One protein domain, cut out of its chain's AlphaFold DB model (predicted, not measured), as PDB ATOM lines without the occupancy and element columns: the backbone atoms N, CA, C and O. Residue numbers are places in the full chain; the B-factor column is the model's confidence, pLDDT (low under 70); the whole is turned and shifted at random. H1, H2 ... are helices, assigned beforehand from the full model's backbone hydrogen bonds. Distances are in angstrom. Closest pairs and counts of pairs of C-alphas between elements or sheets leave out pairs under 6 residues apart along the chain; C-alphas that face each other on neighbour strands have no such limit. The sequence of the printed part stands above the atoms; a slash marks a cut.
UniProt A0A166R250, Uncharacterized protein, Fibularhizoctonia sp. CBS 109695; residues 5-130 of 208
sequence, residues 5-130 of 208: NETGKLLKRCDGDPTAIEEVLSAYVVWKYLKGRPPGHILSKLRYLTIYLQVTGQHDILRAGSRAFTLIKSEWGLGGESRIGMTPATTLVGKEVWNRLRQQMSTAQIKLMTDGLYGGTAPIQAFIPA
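Overview. This is residues 5 to 130 of the 208 residues of an uncharacterized protein of Fibularhizoctonia sp. CBS 109695 (UniProt A0A166R250). A compact cluster of helices is built round one long helix, H2, which runs through its middle with H1, H3, H5 and H6 packed on it. The short helix H4 lies across the end where H2 begins, while residues 106 to 130, with no named element, lie on the side of the cluster away from H4. The printed part has 126 residues with six named helices, H1 to H6 in chain order, and no named strand; the class is all helix, with 74 residues in named elements. The whole is compact, with a radius of gyration of the C-alphas of 13.9 A, and spans 42 by 30 by 23 A.

Arrangement. H2, residues 18 to 34, is the hub and touches four other helices. H6, residues 92 to 105, touches it the same way at a shallow tilt of 10 degrees, the closest C-alphas being those of Glu 23 and Gly 94, 5.0 A apart. H5, residues 66 to 77, touches H2 with residues 67 to 72 alone, the same way at a shallow tilt of 27 degrees; the closest C-alphas are those of Glu 22 and Ala 68, 5.0 A apart. H1, residues 5 to 12, forms a helical hairpin with H2, opposite ways at a shallow tilt of 21 degrees, with the closest C-alphas, those of Leu 11 and Ile 21, 6.0 A apart. H3, residues 39 to 55, runs the opposite way to H2 at a steep tilt of 46 degrees, and residues 29 to 33 of H2 alone touch residues 39 to 46 of H3; the closest C-alphas are those of Val 29 and Ile 42, 6.4 A apart. The same residues of H3 touch residues 73 to 77 of H5, opposite ways at a shallow tilt of 22 degrees; the closest C-alphas, those of Pro 39 and Trp 76, are 5.9 A apart. H4, residues 59 to 64, touches residues 50 to 54 of H3, with the C-alphas of Leu 53 and His 59 closest at 6.8 A. H4 and H5 meet only through their link, and H5 and H6 are apart. Helix packing is mostly aligned, but only just: 4 of 6 touching pairs are at a shallow tilt. In each of H1 to H6 every O i to N i+4 pair is within hydrogen-bond range.

Along the chain. H2 measures 24.2 A from C-alpha 18 at (17.220, -10.977, 19.983) to C-alpha 34 at (39.897, -18.880, 22.760). H3 measures 24.5 A, H6 20.0 A and H5 16.2 A; H6 ends at C-alpha 105, (42.249, -11.538, 26.732).

Size, cuts and confidence. The C-alphas of Gly 57 and Ala 130, 43.6 A apart, are the two farthest apart. The printed part has no cut. The link from H5 to H6, residues 78 to 91, is long; the other four are tight. The mean pLDDT of the printed part is 71.0, and among the residues under 70 are 75 to 90 and 105 to 130.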
ATOM      1  N   ASN A   5      25.886 -20.359  34.145       87.56
ATOM      2  CA  ASN A   5      25.175 -19.514  35.100       87.56
ATOM      3  C   ASN A   5      25.395 -18.019  34.811       87.56
ATOM      4  O   ASN A   5      24.440 -17.258  34.698       87.56
ATOM      5  N   GLU A   6      26.650 -17.598  34.633       88.75
ATOM      6  CA  GLU A   6      27.007 -16.225  34.250       88.75
ATOM      7  C   GLU A   6      26.332 -15.828  32.930       88.75
ATOM      8  O   GLU A   6      25.731 -14.758  32.838       88.75
ATOM      9  N   THR A   7      26.367 -16.714  31.930       89.06
ATOM     10  CA  THR A   7      25.707 -16.488  30.640       89.06
ATOM     11  C   THR A   7      24.191 -16.413  30.788       89.06
ATOM     12  O   THR A   7      23.587 -15.514  30.220       89.06
ATOM     13  N   GLY A   8      23.573 -17.270  31.604       88.06
ATOM     14  CA  GLY A   8      22.141 -17.182  31.903       88.06
ATOM     15  C   GLY A   8      21.751 -15.838  32.525       88.06
ATOM     16  O   GLY A   8      20.775 -15.225  32.104       88.06
ATOM     17  N   LYS A   9      22.547 -15.317  33.469       90.75
ATOM     18  CA  LYS A   9      22.313 -13.988  34.066       90.75
ATOM     19  C   LYS A   9      22.415 -12.856  33.039       90.75
ATOM     20  O   LYS A   9      21.614 -11.929  33.087       90.75
ATOM     21  N   LEU A  10      23.379 -12.923  32.121       90.56
ATOM     22  CA  LEU A  10      23.519 -11.941  31.039       90.56
ATOM     23  C   LEU A  10      22.351 -12.014  30.052       90.56
ATOM     24  O   LEU A  10      21.814 -10.982  29.672       90.56
ATOM     25  N   LEU A  11      21.912 -13.224  29.702       91.00
ATOM     26  CA  LEU A  11      20.772 -13.426  28.811       91.00
ATOM     27  C   LEU A  11      19.461 -12.914  29.418       91.00
ATOM     28  O   LEU A  11      18.666 -12.315  28.705       91.00
ATOM     29  N   LYS A  12      19.249 -13.057  30.734       91.19
ATOM     30  CA  LYS A  12      18.087 -12.441  31.408       91.19
ATOM     31  C   LYS A  12      18.071 -10.921  31.264       91.19
ATOM     32  O   LYS A  12      17.014 -10.337  31.078       91.19
ATOM     33  N   ARG A  13      19.242 -10.284  31.324       91.19
ATOM     34  CA  ARG A  13      19.385  -8.827  31.171       91.19
ATOM     35  C   ARG A  13      19.165  -8.338  29.740       91.19
ATOM     36  O   ARG A  13      19.095  -7.133  29.543       91.19
ATOM     37  N   CYS A  14      19.094  -9.246  28.767       88.19
ATOM     38  CA  CYS A  14      18.748  -8.898  27.394       88.19
ATOM     39  C   CYS A  14      17.253  -8.586  27.238       88.19
ATOM     40  O   CYS A  14      16.877  -8.069  26.201       88.19
ATOM     41  N   ASP A  15      16.413  -8.914  28.228       88.00
ATOM     42  CA  ASP A  15      14.972  -8.610  28.232       88.00
ATOM     43  C   ASP A  15      14.235  -9.055  26.953       88.00
ATOM     44  O   ASP A  15      13.353  -8.386  26.426       88.00
ATOM     45  N   GLY A  16      14.651 -10.198  26.399       83.00
ATOM     46  CA  GLY A  16      14.082 -10.732  25.163       83.00
ATOM     47  C   GLY A  16      14.533 -10.034  23.876       83.00
ATOM     48  O   GLY A  16      14.052 -10.429  22.819       83.00
ATOM     49  N   ASP A  17      15.466  -9.076  23.917       84.69
ATOM     50  CA  ASP A  17      16.078  -8.490  22.716       84.69
ATOM     51  C   ASP A  17      16.919  -9.549  21.972       84.69
ATOM     52  O   ASP A  17      17.964  -9.986  22.481       84.69
ATOM     53  N   PRO A  18      16.506  -9.969  20.759       82.75
ATOM     54  CA  PRO A  18      17.220 -10.977  19.983       82.75
ATOM     55  C   PRO A  18      18.653 -10.561  19.630       82.75
ATOM     56  O   PRO A  18      19.540 -11.415  19.598       82.75
ATOM     57  N   THR A  19      18.896  -9.262  19.423       79.31
ATOM     58  CA  THR A  19      20.215  -8.715  19.067       79.31
ATOM     59  C   THR A  19      21.167  -8.821  20.253       79.31
ATOM     60  O   THR A  19      22.267  -9.361  20.133       79.31
ATOM     61  N   ALA A  20      20.723  -8.397  21.440       82.38
ATOM     62  CA  ALA A  20      21.496  -8.545  22.673       82.38
ATOM     63  C   ALA A  20      21.787 -10.023  22.988       82.38
ATOM     64  O   ALA A  20      22.898 -10.370  23.405       82.38
ATOM     65  N   ILE A  21      20.814 -10.912  22.753       88.62
ATOM     66  CA  ILE A  21      20.992 -12.359  22.925       88.62
ATOM     67  C   ILE A  21      22.063 -12.893  21.965       88.62
ATOM     68  O   ILE A  21      22.949 -13.632  22.403       88.62
ATOM     69  N   GLU A  22      22.031 -12.510  20.686       84.69
ATOM     70  CA  GLU A  22      23.055 -12.892  19.709       84.69
ATOM     71  C   GLU A  22      24.449 -12.416  20.131       84.69
ATOM     72  O   GLU A  22      25.400 -13.201  20.104       84.69
ATOM     73  N   GLU A  23      24.578 -11.170  20.590       83.12
ATOM     74  CA  GLU A  23      25.845 -10.601  21.058       83.12
ATOM     75  C   GLU A  23      26.411 -11.372  22.267       83.12
ATOM     76  O   GLU A  23      27.609 -11.678  22.311       83.12
ATOM     77  N   VAL A  24      25.559 -11.752  23.230       88.31
ATOM     78  CA  VAL A  24      25.959 -12.545  24.408       88.31
ATOM     79  C   VAL A  24      26.353 -13.971  24.028       88.31
ATOM     80  O   VAL A  24      27.358 -14.490  24.529       88.31
ATOM     81  N   LEU A  25      25.591 -14.617  23.145       87.56
ATOM     82  CA  LEU A  25      25.898 -15.968  22.676       87.56
ATOM     83  C   LEU A  25      27.181 -15.994  21.838       87.56
ATOM     84  O   LEU A  25      27.993 -16.905  22.003       87.56
ATOM     85  N   SER A  26      27.402 -14.969  21.019       82.06
ATOM     86  CA  SER A  26      28.625 -14.753  20.242       82.06
ATOM     87  C   SER A  26      29.854 -14.638  21.147       82.06
ATOM     88  O   SER A  26      30.837 -15.366  20.985       82.06
ATOM     89  N   ALA A  27      29.773 -13.823  22.202       82.62
ATOM     90  CA  ALA A  27      30.847 -13.733  23.188       82.62
ATOM     91  C   ALA A  27      31.074 -15.063  23.937       82.62
ATOM     92  O   ALA A  27      32.218 -15.440  24.215       82.62
ATOM     93  N   TYR A  28      30.003 -15.810  24.243       87.19
ATOM     94  CA  TYR A  28      30.091 -17.120  24.896       87.19
ATOM     95  C   TYR A  28      30.898 -18.123  24.072       87.19
ATOM     96  O   TYR A  28      31.807 -18.764  24.609       87.19
ATOM     97  N   VAL A  29      30.590 -18.259  22.781       81.94
ATOM     98  CA  VAL A  29      31.269 -19.217  21.899       81.94
ATOM     99  C   VAL A  29      32.713 -18.817  21.629       81.94
ATOM    100  O   VAL A  29      33.602 -19.663  21.746       81.94
ATOM    101  N   VAL A  30      32.968 -17.527  21.396       77.88
ATOM    102  CA  VAL A  30      34.324 -17.000  21.200       77.88
ATOM    103  C   VAL A  30      35.182 -17.251  22.437       77.88
ATOM    104  O   VAL A  30      36.299 -17.746  22.320       77.88
ATOM    105  N   TRP A  31      34.649 -17.051  23.643       79.75
ATOM    106  CA  TRP A  31      35.373 -17.395  24.868       79.75
ATOM    107  C   TRP A  31      35.750 -18.883  24.958       79.75
ATOM    108  O   TRP A  31      36.850 -19.218  25.403       79.75
ATOM    109  N   LYS A  32      34.859 -19.801  24.553       80.44
ATOM    110  CA  LYS A  32      35.175 -21.243  24.559       80.44
ATOM    111  C   LYS A  32      36.250 -21.585  23.540       80.44
ATOM    112  O   LYS A  32      37.143 -22.368  23.858       80.44
ATOM    113  N   TYR A  33      36.177 -20.980  22.364       74.75
ATOM    114  CA  TYR A  33      37.164 -21.154  21.313       74.75
ATOM    115  C   TYR A  33      38.550 -20.672  21.724       74.75
ATOM    116  O   TYR A  33      39.518 -21.418  21.617       74.75
ATOM    117  N   LEU A  34      38.639 -19.471  22.296       69.56
ATOM    118  CA  LEU A  34      39.897 -18.880  22.760       69.56
ATOM    119  C   LEU A  34      40.585 -19.714  23.852       69.56
ATOM    120  O   LEU A  34      41.790 -19.604  24.057       69.56
ATOM    121  N   LYS A  35      39.845 -20.597  24.533       72.00
ATOM    122  CA  LYS A  35      40.391 -21.606  25.453       72.00
ATOM    123  C   LYS A  35      40.887 -22.882  24.754       72.00
ATOM    124  O   LYS A  35      41.088 -23.889  25.429       72.00
ATOM    125  N   GLY A  36      41.058 -22.862  23.432       62.97
ATOM    126  CA  GLY A  36      41.566 -23.976  22.629       62.97
ATOM    127  C   GLY A  36      40.573 -25.128  22.465       62.97
ATOM    128  O   GLY A  36      40.980 -26.274  22.293       62.97
ATOM    129  N   ARG A  37      39.264 -24.871  22.590       70.75
ATOM    130  CA  ARG A  37      38.248 -25.926  22.448       70.75
ATOM    131  C   ARG A  37      37.895 -26.128  20.969       70.75
ATOM    132  O   ARG A  37      37.641 -25.138  20.287       70.75
ATOM    133  N   PRO A  38      37.813 -27.380  20.481       68.56
ATOM    134  CA  PRO A  38      37.445 -27.642  19.094       68.56
ATOM    135  C   PRO A  38      35.963 -27.305  18.830       68.56
ATOM    136  O   PRO A  38      35.156 -27.352  19.769       68.56
ATOM    137  N   PRO A  39      35.564 -27.043  17.569       69.12
ATOM    138  CA  PRO A  39      34.193 -26.667  17.201       69.12
ATOM    139  C   PRO A  39      33.102 -27.599  17.753       69.12
ATOM    140  O   PRO A  39      32.140 -27.134  18.363       69.12
ATOM    141  N   GLY A  40      33.289 -28.923  17.673       69.25
ATOM    142  CA  GLY A  40      32.327 -29.892  18.223       69.25
ATOM    143  C   GLY A  40      32.123 -29.772  19.742       69.25
ATOM    144  O   GLY A  40      31.019 -29.962  20.262       69.25
ATOM    145  N   HIS A  41      33.166 -29.369  20.476       79.00
ATOM    146  CA  HIS A  41      33.059 -29.098  21.910       79.00
ATOM    147  C   HIS A  41      32.248 -27.821  22.167       79.00
ATOM    148  O   HIS A  41      31.481 -27.757  23.126       79.00
ATOM    149  N   ILE A  42      32.385 -26.808  21.313       80.06
ATOM    150  CA  ILE A  42      31.649 -25.543  21.422       80.06
ATOM    151  C   ILE A  42      30.160 -25.764  21.146       80.06
ATOM    152  O   ILE A  42      29.330 -25.317  21.937       80.06
ATOM    153  N   LEU A  43      29.819 -26.553  20.122       81.25
ATOM    154  CA  LEU A  43      28.440 -26.977  19.850       81.25
ATOM    155  C   LEU A  43      27.832 -27.740  21.032       81.25
ATOM    156  O   LEU A  43      26.698 -27.475  21.436       81.25
ATOM    157  N   SER A  44      28.610 -28.628  21.657       86.25
ATOM    158  CA  SER A  44      28.187 -29.328  22.875       86.25
ATOM    159  C   SER A  44      27.925 -28.357  24.032       86.25
ATOM    160  O   SER A  44      26.936 -28.490  24.752       86.25
ATOM    161  N   LYS A  45      28.764 -27.325  24.197       87.69
ATOM    162  CA  LYS A  45      28.566 -26.284  25.218       87.69
ATOM    163  C   LYS A  45      27.339 -25.415  24.942       87.69
ATOM    164  O   LYS A  45      26.617 -25.109  25.888       87.69
ATOM    165  N   LEU A  46      27.060 -25.085  23.682       87.31
ATOM    166  CA  LEU A  46      25.813 -24.425  23.289       87.31
ATOM    167  C   LEU A  46      24.594 -25.294  23.600       87.31
ATOM    168  O   LEU A  46      23.637 -24.803  24.191       87.31
ATOM    169  N   ARG A  47      24.642 -26.595  23.282       88.06
ATOM    170  CA  ARG A  47      23.570 -27.538  23.628       88.06
ATOM    171  C   ARG A  47      23.324 -27.574  25.136       88.06
ATOM    172  O   ARG A  47      22.179 -27.485  25.568       88.06
ATOM    173  N   TYR A  48      24.380 -27.661  25.943       90.38
ATOM    174  CA  TYR A  48      24.226 -27.642  27.397       90.38
ATOM    175  C   TYR A  48      23.700 -26.305  27.922       90.38
ATOM    176  O   TYR A  48      22.979 -26.292  28.915       90.38
ATOM    177  N   LEU A  49      24.042 -25.177  27.294       89.81
ATOM    178  CA  LEU A  49      23.451 -23.881  27.633       89.81
ATOM    179  C   LEU A  49      21.944 -23.867  27.339       89.81
ATOM    180  O   LEU A  49      21.180 -23.436  28.195       89.81
ATOM    181  N   THR A  50      21.506 -24.396  26.192       89.44
ATOM    182  CA  THR A  50      20.075 -24.537  25.874       89.44
ATOM    183  C   THR A  50      19.350 -25.371  26.934       89.44
ATOM    184  O   THR A  50      18.336 -24.924  27.461       89.44
ATOM    185  N   ILE A  51      19.898 -26.536  27.302       90.50
ATOM    186  CA  ILE A  51      19.318 -27.404  28.344       90.50
ATOM    187  C   ILE A  51      19.247 -26.670  29.689       90.50
ATOM    188  O   ILE A  51      18.223 -26.705  30.362       90.50
ATOM    189  N   TYR A  52      20.309 -25.959  30.073       91.31
ATOM    190  CA  TYR A  52      20.329 -25.171  31.305       91.31
ATOM    191  C   TYR A  52      19.223 -24.103  31.333       91.31
ATOM    192  O   TYR A  52      18.528 -23.959  32.339       91.31
ATOM    193  N   LEU A  53      19.020 -23.375  30.234       89.44
ATOM    194  CA  LEU A  53      17.955 -22.373  30.137       89.44
ATOM    195  C   LEU A  53      16.561 -23.012  30.213       89.44
ATOM    196  O   LEU A  53      15.686 -22.451  30.864       89.44
ATOM    197  N   GLN A  54      16.371 -24.201  29.631       90.38
ATOM    198  CA  GLN A  54      15.117 -24.958  29.752       90.38
ATOM    199  C   GLN A  54      14.842 -25.361  31.203       90.38
ATOM    200  O   GLN A  54      13.777 -25.065  31.730       90.38
ATOM    201  N   VAL A  55      15.812 -25.995  31.868       90.69
ATOM    202  CA  VAL A  55      15.650 -26.485  33.251       90.69
ATOM    203  C   VAL A  55      15.450 -25.336  34.241       90.69
ATOM    204  O   VAL A  55      14.749 -25.488  35.234       90.69
ATOM    205  N   THR A  56      16.029 -24.166  33.969       88.19
ATOM    206  CA  THR A  56      15.851 -22.969  34.809       88.19
ATOM    207  C   THR A  56      14.621 -22.127  34.447       88.19
ATOM    208  O   THR A  56      14.488 -21.015  34.956       88.19
ATOM    209  N   GLY A  57      13.733 -22.629  33.580       87.31
ATOM    210  CA  GLY A  57      12.468 -21.976  33.225       87.31
ATOM    211  C   GLY A  57      12.616 -20.721  32.359       87.31
ATOM    212  O   GLY A  57      11.680 -19.941  32.235       87.31
ATOM    213  N   GLN A  58      13.778 -20.501  31.744       87.50
ATOM    214  CA  GLN A  58      14.078 -19.318  30.929       87.50
ATOM    215  C   GLN A  58      13.626 -19.508  29.472       87.50
ATOM    216  O   GLN A  58      14.390 -19.304  28.527       87.50
ATOM    217  N   HIS A  59      12.379 -19.943  29.288       87.75
ATOM    218  CA  HIS A  59      11.829 -20.280  27.974       87.75
ATOM    219  C   HIS A  59      11.675 -19.062  27.058       87.75
ATOM    220  O   HIS A  59      11.851 -19.198  25.848       87.75
ATOM    221  N   ASP A  60      11.433 -17.877  27.617       85.75
ATOM    222  CA  ASP A  60      11.276 -16.643  26.838       85.75
ATOM    223  C   ASP A  60      12.573 -16.252  26.126       85.75
ATOM    224  O   ASP A  60      12.559 -15.889  24.953       85.75
ATOM    225  N   ILE A  61      13.718 -16.461  26.782       88.75
ATOM    226  CA  ILE A  61      15.048 -16.260  26.190       88.75
ATOM    227  C   ILE A  61      15.281 -17.243  25.041       88.75
ATOM    228  O   ILE A  61      15.827 -16.876  24.005       88.75
ATOM    229  N   LEU A  62      14.870 -18.502  25.210       88.00
ATOM    230  CA  LEU A  62      14.996 -19.512  24.159       88.00
ATOM    231  C   LEU A  62      14.090 -19.211  22.966       88.00
ATOM    232  O   LEU A  62      14.481 -19.475  21.831       88.00
ATOM    233  N   ARG A  63      12.905 -18.647  23.215       88.00
ATOM    234  CA  ARG A  63      11.969 -18.221  22.175       88.00
ATOM    235  C   ARG A  63      12.530 -17.028  21.402       88.00
ATOM    236  O   ARG A  63      12.702 -17.131  20.187       88.00
ATOM    237  N   ALA A  64      12.881 -15.954  22.108       84.62
ATOM    238  CA  ALA A  64      13.436 -14.730  21.534       84.62
ATOM    239  C   ALA A  64      14.775 -14.969  20.816       84.62
ATOM    240  O   ALA A  64      15.012 -14.459  19.726       84.62
ATOM    241  N   GLY A  65      15.631 -15.810  21.397       83.81
ATOM    242  CA  GLY A  65      16.952 -16.143  20.874       83.81
ATOM    243  C   GLY A  65      16.994 -17.322  19.905       83.81
ATOM    244  O   GLY A  65      18.087 -17.721  19.510       83.81
ATOM    245  N   SER A  66      15.860 -17.926  19.539       85.12
ATOM    246  CA  SER A  66      15.822 -19.159  18.728       85.12
ATOM    247  C   SER A  66      16.598 -19.029  17.410       85.12
ATOM    248  O   SER A  66      17.383 -19.916  17.055       85.12
ATOM    249  N   ARG A  67      16.453 -17.883  16.734       79.75
ATOM    250  CA  ARG A  67      17.201 -17.531  15.517       79.75
ATOM    251  C   ARG A  67      18.693 -17.379  15.803       79.75
ATOM    252  O   ARG A  67      19.494 -18.038  15.151       79.75
ATOM    253  N   ALA A  68      19.067 -16.633  16.842       82.31
ATOM    254  CA  ALA A  68      20.464 -16.447  17.244       82.31
ATOM    255  C   ALA A  68      21.167 -17.774  17.595       82.31
ATOM    256  O   ALA A  68      22.291 -18.028  17.165       82.31
ATOM    257  N   PHE A  69      20.497 -18.672  18.324       83.25
ATOM    258  CA  PHE A  69      21.024 -20.011  18.608       83.25
ATOM    259  C   PHE A  69      21.231 -20.837  17.336       83.25
ATOM    260  O   PHE A  69      22.180 -21.618  17.279       83.25
ATOM    261  N   THR A  70      20.342 -20.702  16.353       81.88
ATOM    262  CA  THR A  70      20.432 -21.422  15.076       81.88
ATOM    263  C   THR A  70      21.582 -20.885  14.237       81.88
ATOM    264  O   THR A  70      22.450 -21.670  13.871       81.88
ATOM    265  N   LEU A  71      21.653 -19.562  14.056       76.81
ATOM    266  CA  LEU A  71      22.727 -18.869  13.339       76.81
ATOM    267  C   LEU A  71      24.104 -19.266  13.878       76.81
ATOM    268  O   LEU A  71      24.965 -19.745  13.140       76.81
ATOM    269  N   ILE A  72      24.285 -19.176  15.196       77.94
ATOM    270  CA  ILE A  72      25.560 -19.518  15.825       77.94
ATOM    271  C   ILE A  72      25.851 -21.019  15.673       77.94
ATOM    272  O   ILE A  72      26.978 -21.402  15.373       77.94
ATOM    273  N   LYS A  73      24.863 -21.910  15.827       76.94
ATOM    274  CA  LYS A  73      25.091 -23.349  15.602       76.94
ATOM    275  C   LYS A  73      25.498 -23.653  14.160       76.94
ATOM    276  O   LYS A  73      26.397 -24.470  13.983       76.94
ATOM    277  N   SER A  74      24.881 -23.018  13.162       70.94
ATOM    278  CA  SER A  74      25.256 -23.203  11.755       70.94
ATOM    279  C   SER A  74      26.671 -22.710  11.476       70.94
ATOM    280  O   SER A  74      27.441 -23.425  10.845       70.94
ATOM    281  N   GLU A  75      27.066 -21.562  12.031       69.50
ATOM    282  CA  GLU A  75      28.438 -21.059  11.896       69.50
ATOM    283  C   GLU A  75      29.469 -22.025  12.484       69.50
ATOM    284  O   GLU A  75      30.513 -22.261  11.893       69.50
ATOM    285  N   TRP A  76      29.183 -22.627  13.637       67.88
ATOM    286  CA  TRP A  76      30.115 -23.561  14.276       67.88
ATOM    287  C   TRP A  76      30.055 -24.987  13.711       67.88
ATOM    288  O   TRP A  76      30.999 -25.755  13.900       67.88
ATOM    289  N   GLY A  77      28.960 -25.355  13.043       59.97
ATOM    290  CA  GLY A  77      28.763 -26.661  12.412       59.97
ATOM    291  C   GLY A  77      29.539 -26.847  11.109       59.97
ATOM    292  O   GLY A  77      29.891 -27.973  10.776       59.97
ATOM    293  N   LEU A  78      29.858 -25.755  10.411       57.47
ATOM    294  CA  LEU A  78      30.470 -25.773   9.078       57.47
ATOM    295  C   LEU A  78      32.010 -25.935   9.078       57.47
ATOM    296  O   LEU A  78      32.631 -25.948   8.021       57.47
ATOM    297  N   GLY A  79      32.654 -26.127  10.236       47.41
ATOM    298  CA  GLY A  79      34.082 -26.478  10.306       47.41
ATOM    299  C   GLY A  79      35.057 -25.323  10.014       47.41
ATOM    300  O   GLY A  79      34.656 -24.169   9.931       47.41
ATOM    301  N   GLY A  80      36.359 -25.635   9.935       40.59
ATOM    302  CA  GLY A  80      37.517 -24.732  10.129       40.59
ATOM    303  C   GLY A  80      37.683 -23.502   9.221       40.59
ATOM    304  O   GLY A  80      38.632 -22.748   9.416       40.59
ATOM    305  N   GLU A  81      36.773 -23.268   8.281       42.62
ATOM    306  CA  GLU A  81      36.717 -22.067   7.428       42.62
ATOM    307  C   GLU A  81      35.609 -21.091   7.854       42.62
ATOM    308  O   GLU A  81      35.429 -20.017   7.275       42.62
ATOM    309  N   SER A  82      34.840 -21.465   8.877       41.94
ATOM    310  CA  SER A  82      33.612 -20.775   9.230       41.94
ATOM    311  C   SER A  82      33.872 -19.472   9.963       41.94
ATOM    312  O   SER A  82      34.701 -19.371  10.862       41.94
ATOM    313  N   ARG A  83      33.122 -18.459   9.542       51.56
ATOM    314  CA  ARG A  83      33.147 -17.066   9.989       51.56
ATOM    315  C   ARG A  83      32.636 -17.018  11.427       51.56
ATOM    316  O   ARG A  83      31.444 -17.145  11.673       51.56
ATOM    317  N   ILE A  84      33.552 -16.927  12.384       53.78
ATOM    318  CA  ILE A  84      33.252 -17.221  13.787       53.78
ATOM    319  C   ILE A  84      32.619 -16.016  14.490       53.78
ATOM    320  O   ILE A  84      33.348 -15.110  14.864       53.78
ATOM    321  N   GLY A  85      31.313 -16.036  14.782       51.22
ATOM    322  CA  GLY A  85      30.729 -15.400  15.977       51.22
ATOM    323  C   GLY A  85      31.058 -13.924  16.258       51.22
ATOM    324  O   GLY A  85      31.084 -13.530  17.423       51.22
ATOM    325  N   MET A  86      31.363 -13.102  15.250       59.19
ATOM    326  CA  MET A  86      31.743 -11.693  15.445       59.19
ATOM    327  C   MET A  86      30.553 -10.783  15.167       59.19
ATOM    328  O   MET A  86      30.479 -10.129  14.127       59.19
ATOM    329  N   THR A  87      29.565 -10.790  16.057       60.81
ATOM    330  CA  THR A  87      28.438  -9.856  15.946       60.81
ATOM    331  C   THR A  87      28.861  -8.523  16.564       60.81
ATOM    332  O   THR A  87      29.343  -8.531  17.704       60.81
ATOM    333  N   PRO A  88      28.764  -7.389  15.835       57.28
ATOM    334  CA  PRO A  88      29.070  -6.071  16.387       57.28
ATOM    335  C   PRO A  88      28.235  -5.851  17.639       57.28
ATOM    336  O   PRO A  88      27.017  -5.950  17.575       57.28
ATOM    337  N   ALA A  89      28.874  -5.556  18.776       65.38
ATOM    338  CA  ALA A  89      28.108  -5.247  19.973       65.38
ATOM    339  C   ALA A  89      27.572  -3.811  19.916       65.38
ATOM    340  O   ALA A  89      28.282  -2.810  20.087       65.38
ATOM    341  N   THR A  90      26.286  -3.737  19.629       67.19
ATOM    342  CA  THR A  90      25.474  -2.533  19.536       67.19
ATOM    343  C   THR A  90      24.736  -2.285  20.848       67.19
ATOM    344  O   THR A  90      24.640  -1.131  21.288       67.19
ATOM    345  N   THR A  91      24.335  -3.355  21.540       73.38
ATOM    346  CA  THR A  91      23.559  -3.284  22.782       73.38
ATOM    347  C   THR A  91      24.437  -3.030  24.009       73.38
ATOM    348  O   THR A  91      25.644  -3.287  24.014       73.38
ATOM    349  N   LEU A  92      23.844  -2.508  25.089       76.06
ATOM    350  CA  LEU A  92      24.569  -2.263  26.345       76.06
ATOM    351  C   LEU A  92      25.115  -3.563  26.953       76.06
ATOM    352  O   LEU A  92      26.264  -3.603  27.396       76.06
ATOM    353  N   VAL A  93      24.313  -4.632  26.937       81.44
ATOM    354  CA  VAL A  93      24.694  -5.942  27.490       81.44
ATOM    355  C   VAL A  93      25.793  -6.586  26.647       81.44
ATOM    356  O   VAL A  93      26.766  -7.106  27.202       81.44
ATOM    357  N   GLY A  94      25.696  -6.500  25.317       76.56
ATOM    358  CA  GLY A  94      26.753  -6.975  24.432       76.56
ATOM    359  C   GLY A  94      28.054  -6.203  24.619       76.56
ATOM    360  O   GLY A  94      29.107  -6.812  24.802       76.56
ATOM    361  N   LYS A  95      28.005  -4.868  24.675       76.50
ATOM    362  CA  LYS A  95      29.193  -4.043  24.952       76.50
ATOM    363  C   LYS A  95      29.859  -4.452  26.264       76.50
ATOM    364  O   LYS A  95      31.074  -4.625  26.305       76.50
ATOM    365  N   GLU A  96      29.083  -4.665  27.325       82.06
ATOM    366  CA  GLU A  96      29.604  -5.127  28.614       82.06
ATOM    367  C   GLU A  96      30.310  -6.485  28.502       82.06
ATOM    368  O   GLU A  96      31.441  -6.633  28.976       82.06
ATOM    369  N   VAL A  97      29.670  -7.481  27.878       83.19
ATOM    370  CA  VAL A  97      30.238  -8.833  27.807       83.19
ATOM    371  C   VAL A  97      31.499  -8.872  26.945       83.19
ATOM    372  O   VAL A  97      32.488  -9.504  27.327       83.19
ATOM    373  N   TRP A  98      31.507  -8.139  25.830       77.62
ATOM    374  CA  TRP A  98      32.667  -8.032  24.955       77.62
ATOM    375  C   TRP A  98      33.801  -7.249  25.613       77.62
ATOM    376  O   TRP A  98      34.954  -7.658  25.508       77.62
ATOM    377  N   ASN A  99      33.508  -6.189  26.369       77.00
ATOM    378  CA  ASN A  99      34.519  -5.470  27.151       77.00
ATOM    379  C   ASN A  99      35.181  -6.373  28.193       77.00
ATOM    380  O   ASN A  99      36.408  -6.382  28.301       77.00
ATOM    381  N   ARG A 100      34.395  -7.179  28.916       79.69
ATOM    382  CA  ARG A 100      34.931  -8.162  29.873       79.69
ATOM    383  C   ARG A 100      35.817  -9.194  29.189       79.69
ATOM    384  O   ARG A 100      36.901  -9.498  29.683       79.69
ATOM    385  N   LEU A 101      35.381  -9.695  28.033       77.19
ATOM    386  CA  LEU A 101      36.165 -10.621  27.223       77.19
ATOM    387  C   LEU A 101      37.495  -9.985  26.802       77.19
ATOM    388  O   LEU A 101      38.541 -10.586  27.022       77.19
ATOM    389  N   ARG A 102      37.486  -8.746  26.298       72.75
ATOM    390  CA  ARG A 102      38.705  -8.003  25.934       72.75
ATOM    391  C   ARG A 102      39.667  -7.837  27.108       72.75
ATOM    392  O   ARG A 102      40.852  -8.121  26.962       72.75
ATOM    393  N   GLN A 103      39.160  -7.437  28.274       71.56
ATOM    394  CA  GLN A 103      39.980  -7.269  29.477       71.56
ATOM    395  C   GLN A 103      40.686  -8.570  29.870       71.56
ATOM    396  O   GLN A 103      41.881  -8.552  30.150       71.56
ATOM    397  N   GLN A 104      39.992  -9.710  29.826       70.06
ATOM    398  CA  GLN A 104      40.601 -11.002  30.162       70.06
ATOM    399  C   GLN A 104      41.540 -11.557  29.090       70.06
ATOM    400  O   GLN A 104      42.397 -12.381  29.402       70.06
ATOM    401  N   MET A 105      41.389 -11.124  27.841       63.53
ATOM    402  CA  MET A 105      42.249 -11.538  26.732       63.53
ATOM    403  C   MET A 105      43.510 -10.680  26.595       63.53
ATOM    404  O   MET A 105      44.414 -11.066  25.860       63.53
ATOM    405  N   SER A 106      43.617  -9.569  27.333       56.47
ATOM    406  CA  SER A 106      44.828  -8.733  27.373       56.47
ATOM    407  C   SER A 106      46.076  -9.492  27.854       56.47
ATOM    408  O   SER A 106      47.193  -9.101  27.529       56.47
ATOM    409  N   THR A 107      45.887 -10.607  28.567       52.47
ATOM    410  CA  THR A 107      46.945 -11.477  29.102       52.47
ATOM    411  C   THR A 107      47.049 -12.835  28.395       52.47
ATOM    412  O   THR A 107      47.859 -13.672  28.790       52.47
ATOM    413  N   ALA A 108      46.236 -13.097  27.364       51.12
ATOM    414  CA  ALA A 108      46.192 -14.389  26.679       51.12
ATOM    415  C   ALA A 108      47.175 -14.467  25.493       51.12
ATOM    416  O   ALA A 108      47.408 -13.481  24.802       51.12
ATOM    417  N   GLN A 109      47.692 -15.670  25.199       43.53
ATOM    418  CA  GLN A 109      48.590 -15.925  24.054       43.53
ATOM    419  C   GLN A 109      47.944 -15.640  22.684       43.53
ATOM    420  O   GLN A 109      48.650 -15.394  21.711       43.53
ATOM    421  N   ILE A 110      46.609 -15.664  22.595       49.28
ATOM    422  CA  ILE A 110      45.860 -15.341  21.375       49.28
ATOM    423  C   ILE A 110      45.387 -13.888  21.476       49.28
ATOM    424  O   ILE A 110      44.456 -13.584  22.225       49.28
ATOM    425  N   LYS A 111      46.023 -12.990  20.715       47.34
ATOM    426  CA  LYS A 111      45.712 -11.555  20.731       47.34
ATOM    427  C   LYS A 111      44.425 -11.276  19.958       47.34
ATOM    428  O   LYS A 111      44.390 -11.334  18.730       47.34
ATOM    429  N   LEU A 112      43.363 -10.962  20.690       49.91
ATOM    430  CA  LEU A 112      42.095 -10.512  20.132       49.91
ATOM    431  C   LEU A 112      42.263  -9.078  19.597       49.91
ATOM    432  O   LEU A 112      42.364  -8.140  20.386       49.91
ATOM    433  N   MET A 113      42.321  -8.894  18.277       44.66
ATOM    434  CA  MET A 113      42.302  -7.552  17.686       44.66
ATOM    435  C   MET A 113      40.852  -7.072  17.618       44.66
ATOM    436  O   MET A 113      39.962  -7.813  17.220       44.66
ATOM    437  N   THR A 114      40.586  -5.855  18.079       46.97
ATOM    438  CA  THR A 114      39.271  -5.202  17.999       46.97
ATOM    439  C   THR A 114      39.515  -3.857  17.357       46.97
ATOM    440  O   THR A 114      40.329  -3.093  17.875       46.97
ATOM    441  N   ASP A 115      38.888  -3.589  16.221       42.03
ATOM    442  CA  ASP A 115      39.167  -2.369  15.478       42.03
ATOM    443  C   ASP A 115      38.448  -1.182  16.120       42.03
ATOM    444  O   ASP A 115      37.221  -1.096  16.125       42.03
ATOM    445  N   GLY A 116      39.236  -0.287  16.715       37.50
ATOM    446  CA  GLY A 116      38.745   0.942  17.324       37.50
ATOM    447  C   GLY A 116      38.379   2.039  16.316       37.50
ATOM    448  O   GLY A 116      37.734   3.000  16.720       37.50
ATOM    449  N   LEU A 117      38.752   1.918  15.033       35.31
ATOM    450  CA  LEU A 117      38.573   2.963  14.014       35.31
ATOM    451  C   LEU A 117      37.200   2.947  13.321       35.31
ATOM    452  O   LEU A 117      36.799   3.975  12.782       35.31
ATOM    453  N   TYR A 118      36.448   1.839  13.348       37.09
ATOM    454  CA  TYR A 118      35.172   1.725  12.609       37.09
ATOM    455  C   TYR A 118      33.940   1.422  13.473       37.09
ATOM    456  O   TYR A 118      32.954   0.880  12.975       37.09
ATOM    457  N   GLY A 119      33.973   1.789  14.757       33.91
ATOM    458  CA  GLY A 119      32.759   1.924  15.575       33.91
ATOM    459  C   GLY A 119      32.058   0.627  15.997       33.91
ATOM    460  O   GLY A 119      30.914   0.683  16.439       33.91
ATOM    461  N   GLY A 120      32.712  -0.533  15.916       34.97
ATOM    462  CA  GLY A 120      32.160  -1.795  16.414       34.97
ATOM    463  C   GLY A 120      32.900  -2.294  17.650       34.97
ATOM    464  O   GLY A 120      34.117  -2.419  17.634       34.97
ATOM    465  N   THR A 121      32.182  -2.659  18.717       36.28
ATOM    466  CA  THR A 121      32.792  -3.363  19.868       36.28
ATOM    467  C   THR A 121      32.994  -4.866  19.624       36.28
ATOM    468  O   THR A 121      33.420  -5.585  20.530       36.28
ATOM    469  N   ALA A 122      32.737  -5.341  18.399       37.81
ATOM    470  CA  ALA A 122      33.128  -6.678  17.986       37.81
ATOM    471  C   ALA A 122      34.647  -6.764  17.820       37.81
ATOM    472  O   ALA A 122      35.288  -5.825  17.339       37.81
ATOM    473  N   PRO A 123      35.245  -7.908  18.162       40.22
ATOM    474  CA  PRO A 123      36.598  -8.163  17.744       40.22
ATOM    475  C   PRO A 123      36.653  -8.258  16.216       40.22
ATOM    476  O   PRO A 123      35.735  -8.738  15.566       40.22
ATOM    477  N   ILE A 124      37.732  -7.752  15.637       40.47
ATOM    478  CA  ILE A 124      38.178  -8.129  14.306       40.47
ATOM    479  C   ILE A 124      39.263  -9.169  14.549       40.47
ATOM    480  O   ILE A 124      40.454  -8.886  14.550       40.47
ATOM    481  N   GLN A 125      38.840 -10.402  14.789       40.62
ATOM    482  CA  GLN A 125      39.646 -11.539  14.391       40.62
ATOM    483  C   GLN A 125      38.965 -12.114  13.167       40.62
ATOM    484  O   GLN A 125      38.278 -13.129  13.200       40.62
ATOM    485  N   ALA A 126      39.247 -11.477  12.038       38.16
ATOM    486  CA  ALA A 126      39.540 -12.299  10.893       38.16
ATOM    487  C   ALA A 126      40.493 -13.404  11.360       38.16
ATOM    488  O   ALA A 126      41.579 -13.117  11.874       38.16
ATOM    489  N   PHE A 127      40.060 -14.655  11.248       44.12
ATOM    490  CA  PHE A 127      40.932 -15.811  11.379       44.12
ATOM    491  C   PHE A 127      41.861 -15.782  10.175       44.12
ATOM    492  O   PHE A 127      41.676 -16.498   9.204       44.12
ATOM    493  N   ILE A 128      42.815 -14.859  10.214       39.44
ATOM    494  CA  ILE A 128      43.939 -14.758   9.313       39.44
ATOM    495  C   ILE A 128      44.746 -16.030   9.600       39.44
ATOM    496  O   ILE A 128      45.352 -16.118  10.675       39.44
ATOM    497  N   PRO A 129      44.733 -17.056   8.720       36.66
ATOM    498  CA  PRO A 129      45.585 -18.219   8.928       36.66
ATOM    499  C   PRO A 129      47.031 -17.724   9.024       36.66
ATOM    500  O   PRO A 129      47.360 -16.733   8.377       36.66
ATOM    501  N   ALA A 130      47.887 -18.376   9.818       39.50
ATOM    502  CA  ALA A 130      49.227 -17.882  10.188       39.50
ATOM    503  C   ALA A 130      50.049 -17.286   9.018       39.50
ATOM    504  O   ALA A 130      50.786 -16.320   9.199       39.50
TER     505      ALA A 130